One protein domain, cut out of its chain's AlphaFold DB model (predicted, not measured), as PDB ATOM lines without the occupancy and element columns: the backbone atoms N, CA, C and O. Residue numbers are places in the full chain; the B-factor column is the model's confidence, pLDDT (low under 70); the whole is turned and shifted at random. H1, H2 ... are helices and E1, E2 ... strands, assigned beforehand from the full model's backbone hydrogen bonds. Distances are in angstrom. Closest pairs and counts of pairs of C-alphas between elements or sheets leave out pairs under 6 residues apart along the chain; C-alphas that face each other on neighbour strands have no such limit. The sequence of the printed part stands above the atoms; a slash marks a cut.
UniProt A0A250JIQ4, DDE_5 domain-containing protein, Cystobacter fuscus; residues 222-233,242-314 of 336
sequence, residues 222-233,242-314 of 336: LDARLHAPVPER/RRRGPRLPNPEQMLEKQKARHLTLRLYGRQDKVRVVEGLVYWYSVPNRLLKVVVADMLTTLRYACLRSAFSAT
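This is residues 222 to 233 and 242 to 314 of the 336 residues of the protein "DDE_5 domain-containing protein" of Cystobacter fuscus (UniProt A0A250JIQ4). Picture one long, strongly twisted sheet of four antiparallel strands, with the short helix H1 lying across one of its faces and no named helix on the other. Residues 222 to 233 are a long stretch with no named element, and its Arg 233 lies at the opposite end of the rod from Arg 303, in the link between E3 and E4. The printed part has 85 residues, with one named helix and four named strands in the order H1, E1, E2, E3, E4 along the chain; the class is mostly strand, with strands holding 40 of the 47 residues in named elements, and the sheet's order is E1 - E2 - E3 - E4. The whole is only just loose, close to compact, with a radius of gyration of the C-alphas of 14.6 A, and spans 49 by 22 by 20 A.

Find C-alpha 270 at (-38.344, 52.506, -31.888); from there E2, residues 270 to 283, runs 32.6 A and bends by 76 degrees at residue 280. E3, residues 286 to 298, covers 27.8 A and bends by 110 degrees at residue 289. E1 is residues 261 to 267, 17.4 A, and E4 is residues 308 to 313, 16.9 A, ending at C-alpha 313 at (-23.661, 33.890, -38.226). H1, residues 251 to 257, begins at C-alpha 251 at (-21.933, 42.498, -48.499) and measures 10.1 A.

The strands form a meander, each the antiparallel neighbour of the one before, in three hairpins. Look for N 263 and O 274 at 2.8 A between E1 and E2, N 277 and O 295 at 2.9 A between E2 and E3, and N 294 and O 311 at 2.8 A between E3 and E4. The edge strands E1 and E4 are apart. H1 is on the sheet at a height of 8.4 A, over E2 and only just over E3, with 3 C-alphas there. It runs across the strands, at 64 degrees to E2 on the local plane. Its closest C-alphas to E3 are those of Pro 251 and Val 295, 6.1 A. In H1, 1 of 3 O i to N i+4 pairs and 3 of 4 O i to N i+3 pairs are within hydrogen-bond range.

The C-alphas farthest apart, those of Arg 233 and Arg 303, are 51.4 A apart. Residues 234 to 241 are not printed; C-alphas 233 and 242 are 8.6 A apart across the cut. No link between named elements is long. Confidence is under 70 at residues 268, 300 to 307 and 310.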
ATOM      1  N   LEU A 222     -18.108  45.508 -44.751       90.31
ATOM      2  CA  LEU A 222     -18.949  45.595 -45.958       90.31
ATOM      3  C   LEU A 222     -18.208  45.217 -47.251       90.31
ATOM      4  O   LEU A 222     -18.825  44.764 -48.213       90.31
ATOM      5  N   ASP A 223     -16.884  45.330 -47.245       92.00
ATOM      6  CA  ASP A 223     -15.978  44.929 -48.320       92.00
ATOM      7  C   ASP A 223     -15.489  43.471 -48.174       92.00
ATOM      8  O   ASP A 223     -14.593  43.022 -48.903       92.00
ATOM      9  N   ALA A 224     -16.080  42.703 -47.245       92.69
ATOM     10  CA  ALA A 224     -15.653  41.348 -46.938       92.69
ATOM     11  C   ALA A 224     -15.596  40.461 -48.181       92.69
ATOM     12  O   ALA A 224     -16.459  40.442 -49.062       92.69
ATOM     13  N   ARG A 225     -14.525  39.668 -48.238       95.62
ATOM     14  CA  ARG A 225     -14.248  38.808 -49.375       95.62
ATOM     15  C   ARG A 225     -15.027  37.485 -49.307       95.62
ATOM     16  O   ARG A 225     -14.518  36.528 -48.739       95.62
ATOM     17  N   LEU A 226     -16.197  37.425 -49.944       95.38
ATOM     18  CA  LEU A 226     -17.089  36.258 -49.944       95.38
ATOM     19  C   LEU A 226     -16.860  35.304 -51.132       95.38
ATOM     20  O   LEU A 226     -16.465  35.722 -52.223       95.38
ATOM     21  N   HIS A 227     -17.094  34.014 -50.900       95.12
ATOM     22  CA  HIS A 227     -16.919  32.922 -51.856       95.12
ATOM     23  C   HIS A 227     -18.047  31.893 -51.737       95.12
ATOM     24  O   HIS A 227     -18.611  31.703 -50.660       95.12
ATOM     25  N   ALA A 228     -18.344  31.213 -52.840       92.75
ATOM     26  CA  ALA A 228     -19.234  30.057 -52.879       92.75
ATOM     27  C   ALA A 228     -18.523  28.796 -52.327       92.75
ATOM     28  O   ALA A 228     -17.299  28.838 -52.120       92.75
ATOM     29  N   PRO A 229     -19.247  27.679 -52.095       88.50
ATOM     30  CA  PRO A 229     -18.631  26.399 -51.750       88.50
ATOM     31  C   PRO A 229     -17.524  26.001 -52.731       88.50
ATOM     32  O   PRO A 229     -17.565  26.347 -53.916       88.50
ATOM     33  N   VAL A 230     -16.511  25.286 -52.237       86.62
ATOM     34  CA  VAL A 230     -15.464  24.729 -53.103       86.62
ATOM     35  C   VAL A 230     -16.119  23.697 -54.031       86.62
ATOM     36  O   VAL A 230     -16.755  22.781 -53.517       86.62
ATOM     37  N   PRO A 231     -15.991  23.823 -55.366       81.25
ATOM     38  CA  PRO A 231     -16.554  22.844 -56.291       81.25
ATOM     39  C   PRO A 231     -15.973  21.454 -56.044       81.25
ATOM     40  O   PRO A 231     -14.781  21.333 -55.734       81.25
ATOM     41  N   GLU A 232     -16.787  20.420 -56.245       78.88
ATOM     42  CA  GLU A 232     -16.325  19.037 -56.175       78.88
ATOM     43  C   GLU A 232     -15.158  18.802 -57.135       78.88
ATOM     44  O   GLU A 232     -15.138  19.252 -58.288       78.88
ATOM     45  N   ARG A 233     -14.134  18.112 -56.633       71.50
ATOM     46  CA  ARG A 233     -12.934  17.839 -57.410       71.50
ATOM     47  C   ARG A 233     -13.205  16.677 -58.359       71.50
ATOM     48  O   ARG A 233     -13.502  15.575 -57.915       71.50
ATOM     49  N   ARG A 242      -8.177  23.499 -54.794       81.31
ATOM     50  CA  ARG A 242      -8.741  24.824 -54.529       81.31
ATOM     51  C   ARG A 242      -9.187  24.879 -53.072       81.31
ATOM     52  O   ARG A 242      -9.865  23.985 -52.588       81.31
ATOM     53  N   ARG A 243      -8.816  25.955 -52.379       85.19
ATOM     54  CA  ARG A 243      -9.254  26.212 -50.997       85.19
ATOM     55  C   ARG A 243     -10.568  26.988 -50.915       85.19
ATOM     56  O   ARG A 243     -11.086  27.163 -49.824       85.19
ATOM     57  N   ARG A 244     -11.043  27.552 -52.031       88.88
ATOM     58  CA  ARG A 244     -12.187  28.474 -52.086       88.88
ATOM     59  C   ARG A 244     -12.948  28.280 -53.391       88.88
ATOM     60  O   ARG A 244     -12.326  27.984 -54.416       88.88
ATOM     61  N   GLY A 245     -14.261  28.473 -53.345       91.56
ATOM     62  CA  GLY A 245     -15.093  28.509 -54.538       91.56
ATOM     63  C   GLY A 245     -15.047  29.847 -55.283       91.56
ATOM     64  O   GLY A 245     -14.278  30.753 -54.921       91.56
ATOM     65  N   PRO A 246     -15.876  29.969 -56.336       93.81
ATOM     66  CA  PRO A 246     -16.064  31.201 -57.090       93.81
ATOM     67  C   PRO A 246     -16.333  32.413 -56.201       93.81
ATOM     68  O   PRO A 246     -16.881  32.308 -55.101       93.81
ATOM     69  N   ARG A 247     -15.924  33.579 -56.689       95.44
ATOM     70  CA  ARG A 247     -16.125  34.851 -56.007       95.44
ATOM     71  C   ARG A 247     -17.616  35.196 -55.961       95.44
ATOM     72  O   ARG A 247     -18.269  35.178 -56.997       95.44
ATOM     73  N   LEU A 248     -18.122  35.551 -54.781       95.25
ATOM     74  CA  LEU A 248     -19.476  36.088 -54.608       95.25
ATOM     75  C   LEU A 248     -19.444  37.620 -54.472       95.25
ATOM     76  O   LEU A 248     -18.380  38.173 -54.157       95.25
ATOM     77  N   PRO A 249     -20.584  38.309 -54.683       95.00
ATOM     78  CA  PRO A 249     -20.733  39.712 -54.304       95.00
ATOM     79  C   PRO A 249     -20.316  39.930 -52.844       95.00
ATOM     80  O   PRO A 249     -20.617  39.101 -51.986       95.00
ATOM     81  N   ASN A 250     -19.606  41.023 -52.560       94.44
ATOM     82  CA  ASN A 250     -19.347  41.424 -51.173       94.44
ATOM     83  C   ASN A 250     -20.653  41.922 -50.507       94.44
ATOM     84  O   ASN A 250     -21.637  42.155 -51.215       94.44
ATOM     85  N   PRO A 251     -20.705  42.077 -49.171       92.44
ATOM     86  CA  PRO A 251     -21.933  42.498 -48.499       92.44
ATOM     87  C   PRO A 251     -22.563  43.789 -49.042       92.44
ATOM     88  O   PRO A 251     -23.783  43.864 -49.155       92.44
ATOM     89  N   GLU A 252     -21.761  44.783 -49.420       91.69
ATOM     90  CA  GLU A 252     -22.273  46.007 -50.048       91.69
ATOM     91  C   GLU A 252     -22.969  45.726 -51.388       91.69
ATOM     92  O   GLU A 252     -24.127  46.092 -51.585       91.69
ATOM     93  N   GLN A 253     -22.317  44.965 -52.264       93.56
ATOM     94  CA  GLN A 253     -22.859  44.560 -53.560       93.56
ATOM     95  C   GLN A 253     -24.081  43.642 -53.427       93.56
ATOM     96  O   GLN A 253     -24.905  43.601 -54.340       93.56
ATOM     97  N   MET A 254     -24.223  42.887 -52.330       92.62
ATOM     98  CA  MET A 254     -25.422  42.076 -52.090       92.62
ATOM     99  C   MET A 254     -26.673  42.958 -51.999       92.62
ATOM    100  O   MET A 254     -27.690  42.602 -52.586       92.62
ATOM    101  N   LEU A 255     -26.602  44.111 -51.321       87.19
ATOM    102  CA  LEU A 255     -27.736  45.042 -51.203       87.19
ATOM    103  C   LEU A 255     -28.122  45.685 -52.540       87.19
ATOM    104  O   LEU A 255     -29.286  46.026 -52.739       87.19
ATOM    105  N   GLU A 256     -27.152  45.875 -53.431       88.69
ATOM    106  CA  GLU A 256     -27.360  46.499 -54.742       88.69
ATOM    107  C   GLU A 256     -27.891  45.504 -55.777       88.69
ATOM    108  O   GLU A 256     -28.730  45.852 -56.603       88.69
ATOM    109  N   LYS A 257     -27.400  44.259 -55.738       89.00
ATOM    110  CA  LYS A 257     -27.652  43.258 -56.783       89.00
ATOM    111  C   LYS A 257     -28.775  42.278 -56.455       89.00
ATOM    112  O   LYS A 257     -29.258  41.605 -57.359       89.00
ATOM    113  N   GLN A 258     -29.155  42.132 -55.186       89.94
ATOM    114  CA  GLN A 258     -30.151  41.146 -54.762       89.94
ATOM    115  C   GLN A 258     -31.473  41.808 -54.378       89.94
ATOM    116  O   GLN A 258     -31.517  42.921 -53.854       89.94
ATOM    117  N   LYS A 259     -32.576  41.083 -54.589       90.69
ATOM    118  CA  LYS A 259     -33.902  41.519 -54.151       90.69
ATOM    119  C   LYS A 259     -33.977  41.493 -52.623       90.69
ATOM    120  O   LYS A 259     -33.998  40.425 -52.014       90.69
ATOM    121  N   ALA A 260     -34.038  42.671 -52.009       89.25
ATOM    122  CA  ALA A 260     -34.109  42.805 -50.560       89.25
ATOM    123  C   ALA A 260     -35.521  42.538 -50.015       89.25
ATOM    124  O   ALA A 260     -36.529  42.950 -50.596       89.25
ATOM    125  N   ARG A 261     -35.592  41.886 -48.851       91.88
ATOM    126  CA  ARG A 261     -36.818  41.772 -48.054       91.88
ATOM    127  C   ARG A 261     -36.957  43.010 -47.180       91.88
ATOM    128  O   ARG A 261     -35.981  43.433 -46.570       91.88
ATOM    129  N   HIS A 262     -38.158  43.562 -47.089       89.69
ATOM    130  CA  HIS A 262     -38.439  44.696 -46.212       89.69
ATOM    131  C   HIS A 262     -39.012  44.188 -44.895       89.69
ATOM    132  O   HIS A 262     -39.944  43.386 -44.889       89.69
ATOM    133  N   LEU A 263     -38.439  44.643 -43.789       88.19
ATOM    134  CA  LEU A 263     -38.819  44.271 -42.435       88.19
ATOM    135  C   LEU A 263     -39.031  45.534 -41.607       88.19
ATOM    136  O   LEU A 263     -38.326  46.526 -41.785       88.19
ATOM    137  N   THR A 264     -39.958  45.469 -40.659       86.06
ATOM    138  CA  THR A 264     -40.064  46.464 -39.589       86.06
ATOM    139  C   THR A 264     -39.510  45.836 -38.321       86.06
ATOM    140  O   THR A 264     -40.050  44.844 -37.830       86.06
ATOM    141  N   LEU A 265     -38.413  46.383 -37.805       82.69
ATOM    142  CA  LEU A 265     -37.758  45.907 -36.591       82.69
ATOM    143  C   LEU A 265     -38.026  46.874 -35.446       82.69
ATOM    144  O   LEU A 265     -38.038  48.085 -35.644       82.69
ATOM    145  N   ARG A 266     -38.200  46.349 -34.231       77.62
ATOM    146  CA  ARG A 266     -38.237  47.183 -33.028       77.62
ATOM    147  C   ARG A 266     -36.840  47.258 -32.414       77.62
ATOM    148  O   ARG A 266     -36.394  46.289 -31.806       77.62
ATOM    149  N   LEU A 267     -36.159  48.387 -32.576       73.38
ATOM    150  CA  LEU A 267     -34.783  48.617 -32.134       73.38
ATOM    151  C   LEU A 267     -34.761  49.769 -31.133       73.38
ATOM    152  O   LEU A 267     -35.305  50.834 -31.406       73.38
ATOM    153  N   TYR A 268     -34.169  49.566 -29.952       66.62
ATOM    154  CA  TYR A 268     -34.085  50.609 -28.915       66.62
ATOM    155  C   TYR A 268     -35.425  51.300 -28.594       66.62
ATOM    156  O   TYR A 268     -35.497  52.513 -28.407       66.62
ATOM    157  N   GLY A 269     -36.515  50.529 -28.570       72.56
ATOM    158  CA  GLY A 269     -37.863  51.050 -28.318       72.56
ATOM    159  C   GLY A 269     -38.531  51.742 -29.512       72.56
ATOM    160  O   GLY A 269     -39.713  52.063 -29.414       72.56
ATOM    161  N   ARG A 270     -37.839  51.900 -30.645       74.19
ATOM    162  CA  ARG A 270     -38.344  52.506 -31.888       74.19
ATOM    163  C   ARG A 270     -38.686  51.434 -32.914       74.19
ATOM    164  O   ARG A 270     -38.167  50.327 -32.830       74.19
ATOM    165  N   GLN A 271     -39.578  51.740 -33.852       82.62
ATOM    166  CA  GLN A 271     -39.818  50.899 -35.025       82.62
ATOM    167  C   GLN A 271     -39.038  51.460 -36.209       82.62
ATOM    168  O   GLN A 271     -39.218  52.620 -36.570       82.62
ATOM    169  N   ASP A 272     -38.206  50.624 -36.813       81.62
ATOM    170  CA  ASP A 272     -37.359  50.980 -37.936       81.62
ATOM    171  C   ASP A 272     -37.654  50.086 -39.132       81.62
ATOM    172  O   ASP A 272     -37.752  48.862 -39.007       81.62
ATOM    173  N   LYS A 273     -37.784  50.707 -40.305       85.94
ATOM    174  CA  LYS A 273     -37.908  49.984 -41.570       85.94
ATOM    175  C   LYS A 273     -36.512  49.646 -42.063       85.94
ATOM    176  O   LYS A 273     -35.653  50.518 -42.171       85.94
ATOM    177  N   VAL A 274     -36.293  48.381 -42.379       87.12
ATOM    178  CA  VAL A 274     -34.987  47.850 -42.761       87.12
ATOM    179  C   VAL A 274     -35.170  46.994 -43.995       87.12
ATOM    180  O   VAL A 274     -36.082  46.167 -44.045       87.12
ATOM    181  N   ARG A 275     -34.303  47.159 -44.992       89.25
ATOM    182  CA  ARG A 275     -34.204  46.188 -46.082       89.25
ATOM    183  C   ARG A 275     -33.051  45.235 -45.806       89.25
ATOM    184  O   ARG A 275     -31.984  45.654 -45.362       89.25
ATOM    185  N   VAL A 276     -33.289  43.950 -46.029       90.38
ATOM    186  CA  VAL A 276     -32.372  42.873 -45.666       90.38
ATOM    187  C   VAL A 276     -32.159  41.941 -46.850       90.38
ATOM    188  O   VAL A 276     -33.113  41.520 -47.504       90.38
ATOM    189  N   VAL A 277     -30.901  41.590 -47.085       91.31
ATOM    190  CA  VAL A 277     -30.484  40.502 -47.975       91.31
ATOM    191  C   VAL A 277     -29.698  39.485 -47.157       91.31
ATOM    192  O   VAL A 277     -28.993  39.841 -46.211       91.31
ATOM    193  N   GLU A 278     -29.836  38.210 -47.491       90.69
ATOM    194  CA  GLU A 278     -29.147  37.130 -46.792       90.69
ATOM    195  C   GLU A 278     -28.550  36.137 -47.785       90.69
ATOM    196  O   GLU A 278     -29.061  35.965 -48.890       90.69
ATOM    197  N   GLY A 279     -27.468  35.474 -47.389       88.94
ATOM    198  CA  GLY A 279     -26.833  34.458 -48.216       88.94
ATOM    199  C   GLY A 279     -25.899  33.561 -47.419       88.94
ATOM    200  O   GLY A 279     -25.316  33.978 -46.417       88.94
ATOM    201  N   LEU A 280     -25.758  32.322 -47.880       91.25
ATOM    202  CA  LEU A 280     -24.768  31.377 -47.375       91.25
ATOM    203  C   LEU A 280     -23.458  31.558 -48.142       91.25
ATOM    204  O   LEU A 280     -23.440  31.528 -49.372       91.25
ATOM    205  N   VAL A 281     -22.366  31.778 -47.417       92.56
ATOM    206  CA  VAL A 281     -21.073  32.163 -47.988       92.56
ATOM    207  C   VAL A 281     -19.909  31.560 -47.211       92.56
ATOM    208  O   VAL A 281     -20.012  31.246 -46.029       92.56
ATOM    209  N   TYR A 282     -18.756  31.483 -47.866       92.44
ATOM    210  CA  TYR A 282     -17.462  31.246 -47.241       92.44
ATOM    211  C   TYR A 282     -16.658  32.543 -47.249       92.44
ATOM    212  O   TYR A 282     -16.472  33.173 -48.293       92.44
ATOM    213  N   TRP A 283     -16.155  32.960 -46.090       93.62
ATOM    214  CA  TRP A 283     -15.327  34.161 -46.004       93.62
ATOM    215  C   TRP A 283     -13.861  33.824 -46.285       93.62
ATOM    216  O   TRP A 283     -13.327  32.839 -45.784       93.62
ATOM    217  N   TYR A 284     -13.180  34.665 -47.065       92.88
ATOM    218  CA  TYR A 284     -11.777  34.505 -47.456       92.88
ATOM    219  C   TYR A 284     -10.845  34.121 -46.298       92.88
ATOM    220  O   TYR A 284      -9.975  33.262 -46.480       92.88
ATOM    221  N   SER A 285     -11.027  34.748 -45.133       89.69
ATOM    222  CA  SER A 285     -10.184  34.553 -43.950       89.69
ATOM    223  C   SER A 285     -10.521  33.274 -43.170       89.69
ATOM    224  O   SER A 285      -9.685  32.785 -42.417       89.69
ATOM    225  N   VAL A 286     -11.710  32.697 -43.372       90.50
ATOM    226  CA  VAL A 286     -12.157  31.428 -42.767       90.50
ATOM    227  C   VAL A 286     -12.804  30.524 -43.827       90.50
ATOM    228  O   VAL A 286     -14.000  30.248 -43.779       90.50
ATOM    229  N   PRO A 287     -12.019  30.045 -44.810       87.88
ATOM    230  CA  PRO A 287     -12.548  29.425 -46.027       87.88
ATOM    231  C   PRO A 287     -13.210  28.059 -45.810       87.88
ATOM    232  O   PRO A 287     -13.868  27.568 -46.716       87.88
ATOM    233  N   ASN A 288     -13.047  27.460 -44.629       86.44
ATOM    234  CA  ASN A 288     -13.582  26.139 -44.292       86.44
ATOM    235  C   ASN A 288     -14.842  26.219 -43.417       86.44
ATOM    236  O   ASN A 288     -15.294  25.199 -42.909       86.44
ATOM    237  N   ARG A 289     -15.373  27.422 -43.168       87.62
ATOM    238  CA  ARG A 289     -16.548  27.625 -42.321       87.62
ATOM    239  C   ARG A 289     -17.644  28.297 -43.136       87.62
ATOM    240  O   ARG A 289     -17.452  29.411 -43.621       87.62
ATOM    241  N   LEU A 290     -18.776  27.611 -43.262       89.69
ATOM    242  CA  LEU A 290     -19.986  28.185 -43.832       89.69
ATOM    243  C   LEU A 290     -20.512  29.270 -42.892       89.69
ATOM    244  O   LEU A 290     -20.601  29.064 -41.680       89.69
ATOM    245  N   LEU A 291     -20.847  30.425 -43.450       90.81
ATOM    246  CA  LEU A 291     -21.427  31.549 -42.732       90.81
ATOM    247  C   LEU A 291     -22.719  31.968 -43.420       90.81
ATOM    248  O   LEU A 291     -22.771  32.099 -44.642       90.81
ATOM    249  N   LYS A 292     -23.751  32.243 -42.631       91.19
ATOM    250  CA  LYS A 292     -24.911  33.005 -43.070       91.19
ATOM    251  C   LYS A 292     -24.596  34.483 -42.898       91.19
ATOM    252  O   LYS A 292     -24.434  34.954 -41.774       91.19
ATOM    253  N   VAL A 293     -24.490  35.210 -44.002       90.69
ATOM    254  CA  VAL A 293     -24.363  36.665 -43.987       90.69
ATOM    255  C   VAL A 293     -25.743  37.282 -44.117       90.69
ATOM    256  O   VAL A 293     -26.524  36.890 -44.979       90.69
ATOM    257  N   VAL A 294     -26.029  38.247 -43.251       90.25
ATOM    258  CA  VAL A 294     -27.229  39.077 -43.281       90.25
ATOM    259  C   VAL A 294     -26.762  40.514 -43.425       90.25
ATOM    260  O   VAL A 294     -26.064  41.030 -42.552       90.25
ATOM    261  N   VAL A 295     -27.121  41.153 -44.532       89.75
ATOM    262  CA  VAL A 295     -26.820  42.561 -44.778       89.75
ATOM    263  C   VAL A 295     -28.104  43.351 -44.633       89.75
ATOM    264  O   VAL A 295     -29.103  43.047 -45.281       89.75
ATOM    265  N   ALA A 296     -28.069  44.345 -43.759       87.69
ATOM    266  CA  ALA A 296     -29.183  45.215 -43.448       87.69
ATOM    267  C   ALA A 296     -28.851  46.654 -43.847       87.69
ATOM    268  O   ALA A 296     -27.732  47.127 -43.634       87.69
ATOM    269  N   ASP A 297     -29.842  47.340 -44.399       86.25
ATOM    270  CA  ASP A 297     -29.798  48.761 -44.713       86.25
ATOM    271  C   ASP A 297     -31.021  49.440 -44.094       86.25
ATOM    272  O   ASP A 297     -32.170  49.090 -44.390       86.25
ATOM    273  N   MET A 298     -30.753  50.350 -43.161       81.00
ATOM    274  CA  MET A 298     -31.771  51.065 -42.396       81.00
ATOM    275  C   MET A 298     -32.387  52.162 -43.267       81.00
ATOM    276  O   MET A 298     -31.680  53.059 -43.722       81.00
ATOM    277  N   LEU A 299     -33.701  52.093 -43.485       76.50
ATOM    278  CA  LEU A 299     -34.442  53.014 -44.354       76.50
ATOM    279  C   LEU A 299     -35.012  54.213 -43.590       76.50
ATOM    280  O   LEU A 299     -35.221  55.270 -44.178       76.50
ATOM    281  N   THR A 300     -35.270  54.067 -42.287       65.56
ATOM    282  CA  THR A 300     -35.625  55.194 -41.418       65.56
ATOM    283  C   THR A 300     -34.368  55.949 -40.992       65.56
ATOM    284  O   THR A 300     -33.460  55.403 -40.367       65.56
ATOM    285  N   THR A 301     -34.314  57.229 -41.353       51.50
ATOM    286  CA  THR A 301     -33.188  58.139 -41.141       51.50
ATOM    287  C   THR A 301     -32.949  58.383 -39.648       51.50
ATOM    288  O   THR A 301     -33.764  58.998 -38.959       51.50
ATOM    289  N   LEU A 302     -31.778  57.993 -39.140       48.47
ATOM    290  CA  LEU A 302     -31.144  58.783 -38.085       48.47
ATOM    291  C   LEU A 302     -30.613  60.066 -38.730       48.47
ATOM    292  O   LEU A 302     -30.229  60.059 -39.897       48.47
ATOM    293  N   ARG A 303     -30.519  61.155 -37.959       39.97
ATOM    294  CA  ARG A 303     -29.909  62.441 -38.361       39.97
ATOM    295  C   ARG A 303     -28.450  62.334 -38.862       39.97
ATOM    296  O   ARG A 303     -27.851  63.352 -39.176       39.97
ATOM    297  N   TYR A 304     -27.897  61.123 -38.980       35.28
ATOM    298  CA  TYR A 304     -26.607  60.808 -39.581       35.28
ATOM    299  C   TYR A 304     -26.679  59.441 -40.299       35.28
ATOM    300  O   TYR A 304     -26.487  58.407 -39.666       35.28
ATOM    301  N   ALA A 305     -26.923  59.478 -41.616       37.03
ATOM    302  CA  ALA A 305     -26.761  58.413 -42.628       37.03
ATOM    303  C   ALA A 305     -27.611  57.118 -42.523       37.03
ATOM    304  O   ALA A 305     -27.837  56.566 -41.449       37.03
ATOM    305  N   CYS A 306     -28.003  56.576 -43.690       46.88
ATOM    306  CA  CYS A 306     -28.361  55.159 -43.849       46.88
ATOM    307  C   CYS A 306     -27.227  54.295 -43.284       46.88
ATOM    308  O   CYS A 306     -26.104  54.310 -43.795       46.88
ATOM    309  N   LEU A 307     -27.504  53.543 -42.221       58.09
ATOM    310  CA  LEU A 307     -26.554  52.586 -41.667       58.09
ATOM    311  C   LEU A 307     -26.683  51.267 -42.430       58.09
ATOM    312  O   LEU A 307     -27.606  50.488 -42.189       58.09
ATOM    313  N   ARG A 308     -25.723  51.013 -43.323       70.25
ATOM    314  CA  ARG A 308     -25.480  49.689 -43.907       70.25
ATOM    315  C   ARG A 308     -24.654  48.863 -42.929       70.25
ATOM    316  O   ARG A 308     -23.649  49.334 -42.396       70.25
ATOM    317  N   SER A 309     -25.066  47.635 -42.654       74.44
ATOM    318  CA  SER A 309     -24.342  46.738 -41.752       74.44
ATOM    319  C   SER A 309     -24.463  45.297 -42.212       74.44
ATOM    320  O   SER A 309     -25.555  44.826 -42.514       74.44
ATOM    321  N   ALA A 310     -23.336  44.592 -42.237       66.88
ATOM    322  CA  ALA A 310     -23.301  43.159 -42.471       66.88
ATOM    323  C   ALA A 310     -23.040  42.424 -41.159       66.88
ATOM    324  O   ALA A 310     -22.216  42.843 -40.345       66.88
ATOM    325  N   PHE A 311     -23.723  41.305 -40.980       78.75
ATOM    326  CA  PHE A 311     -23.533  40.384 -39.872       78.75
ATOM    327  C   PHE A 311     -23.256  39.002 -40.436       78.75
ATOM    328  O   PHE A 311     -23.886  38.605 -41.412       78.75
ATOM    329  N   SER A 312     -22.344  38.264 -39.820       71.56
ATOM    330  CA  SER A 312     -22.159  36.843 -40.110       71.56
ATOM    331  C   SER A 312     -22.594  36.015 -38.920       71.56
ATOM    332  O   SER A 312     -22.230  36.353 -37.797       71.56
ATOM    333  N   ALA A 313     -23.320  34.935 -39.177       76.38
ATOM    334  CA  ALA A 313     -23.661  33.890 -38.226       76.38
ATOM    335  C   ALA A 313     -23.165  32.534 -38.742       76.38
ATOM    336  O   ALA A 313     -23.105  32.316 -39.950       76.38
ATOM    337  N   THR A 314     -22.824  31.606 -37.857       72.12
ATOM    338  CA  THR A 314     -22.656  30.196 -38.237       72.12
ATOM    339  C   THR A 314     -24.040  29.533 -38.327       72.12
ATOM    340  O   THR A 314     -24.815  29.624 -37.370       72.12
TER     341      THR A 314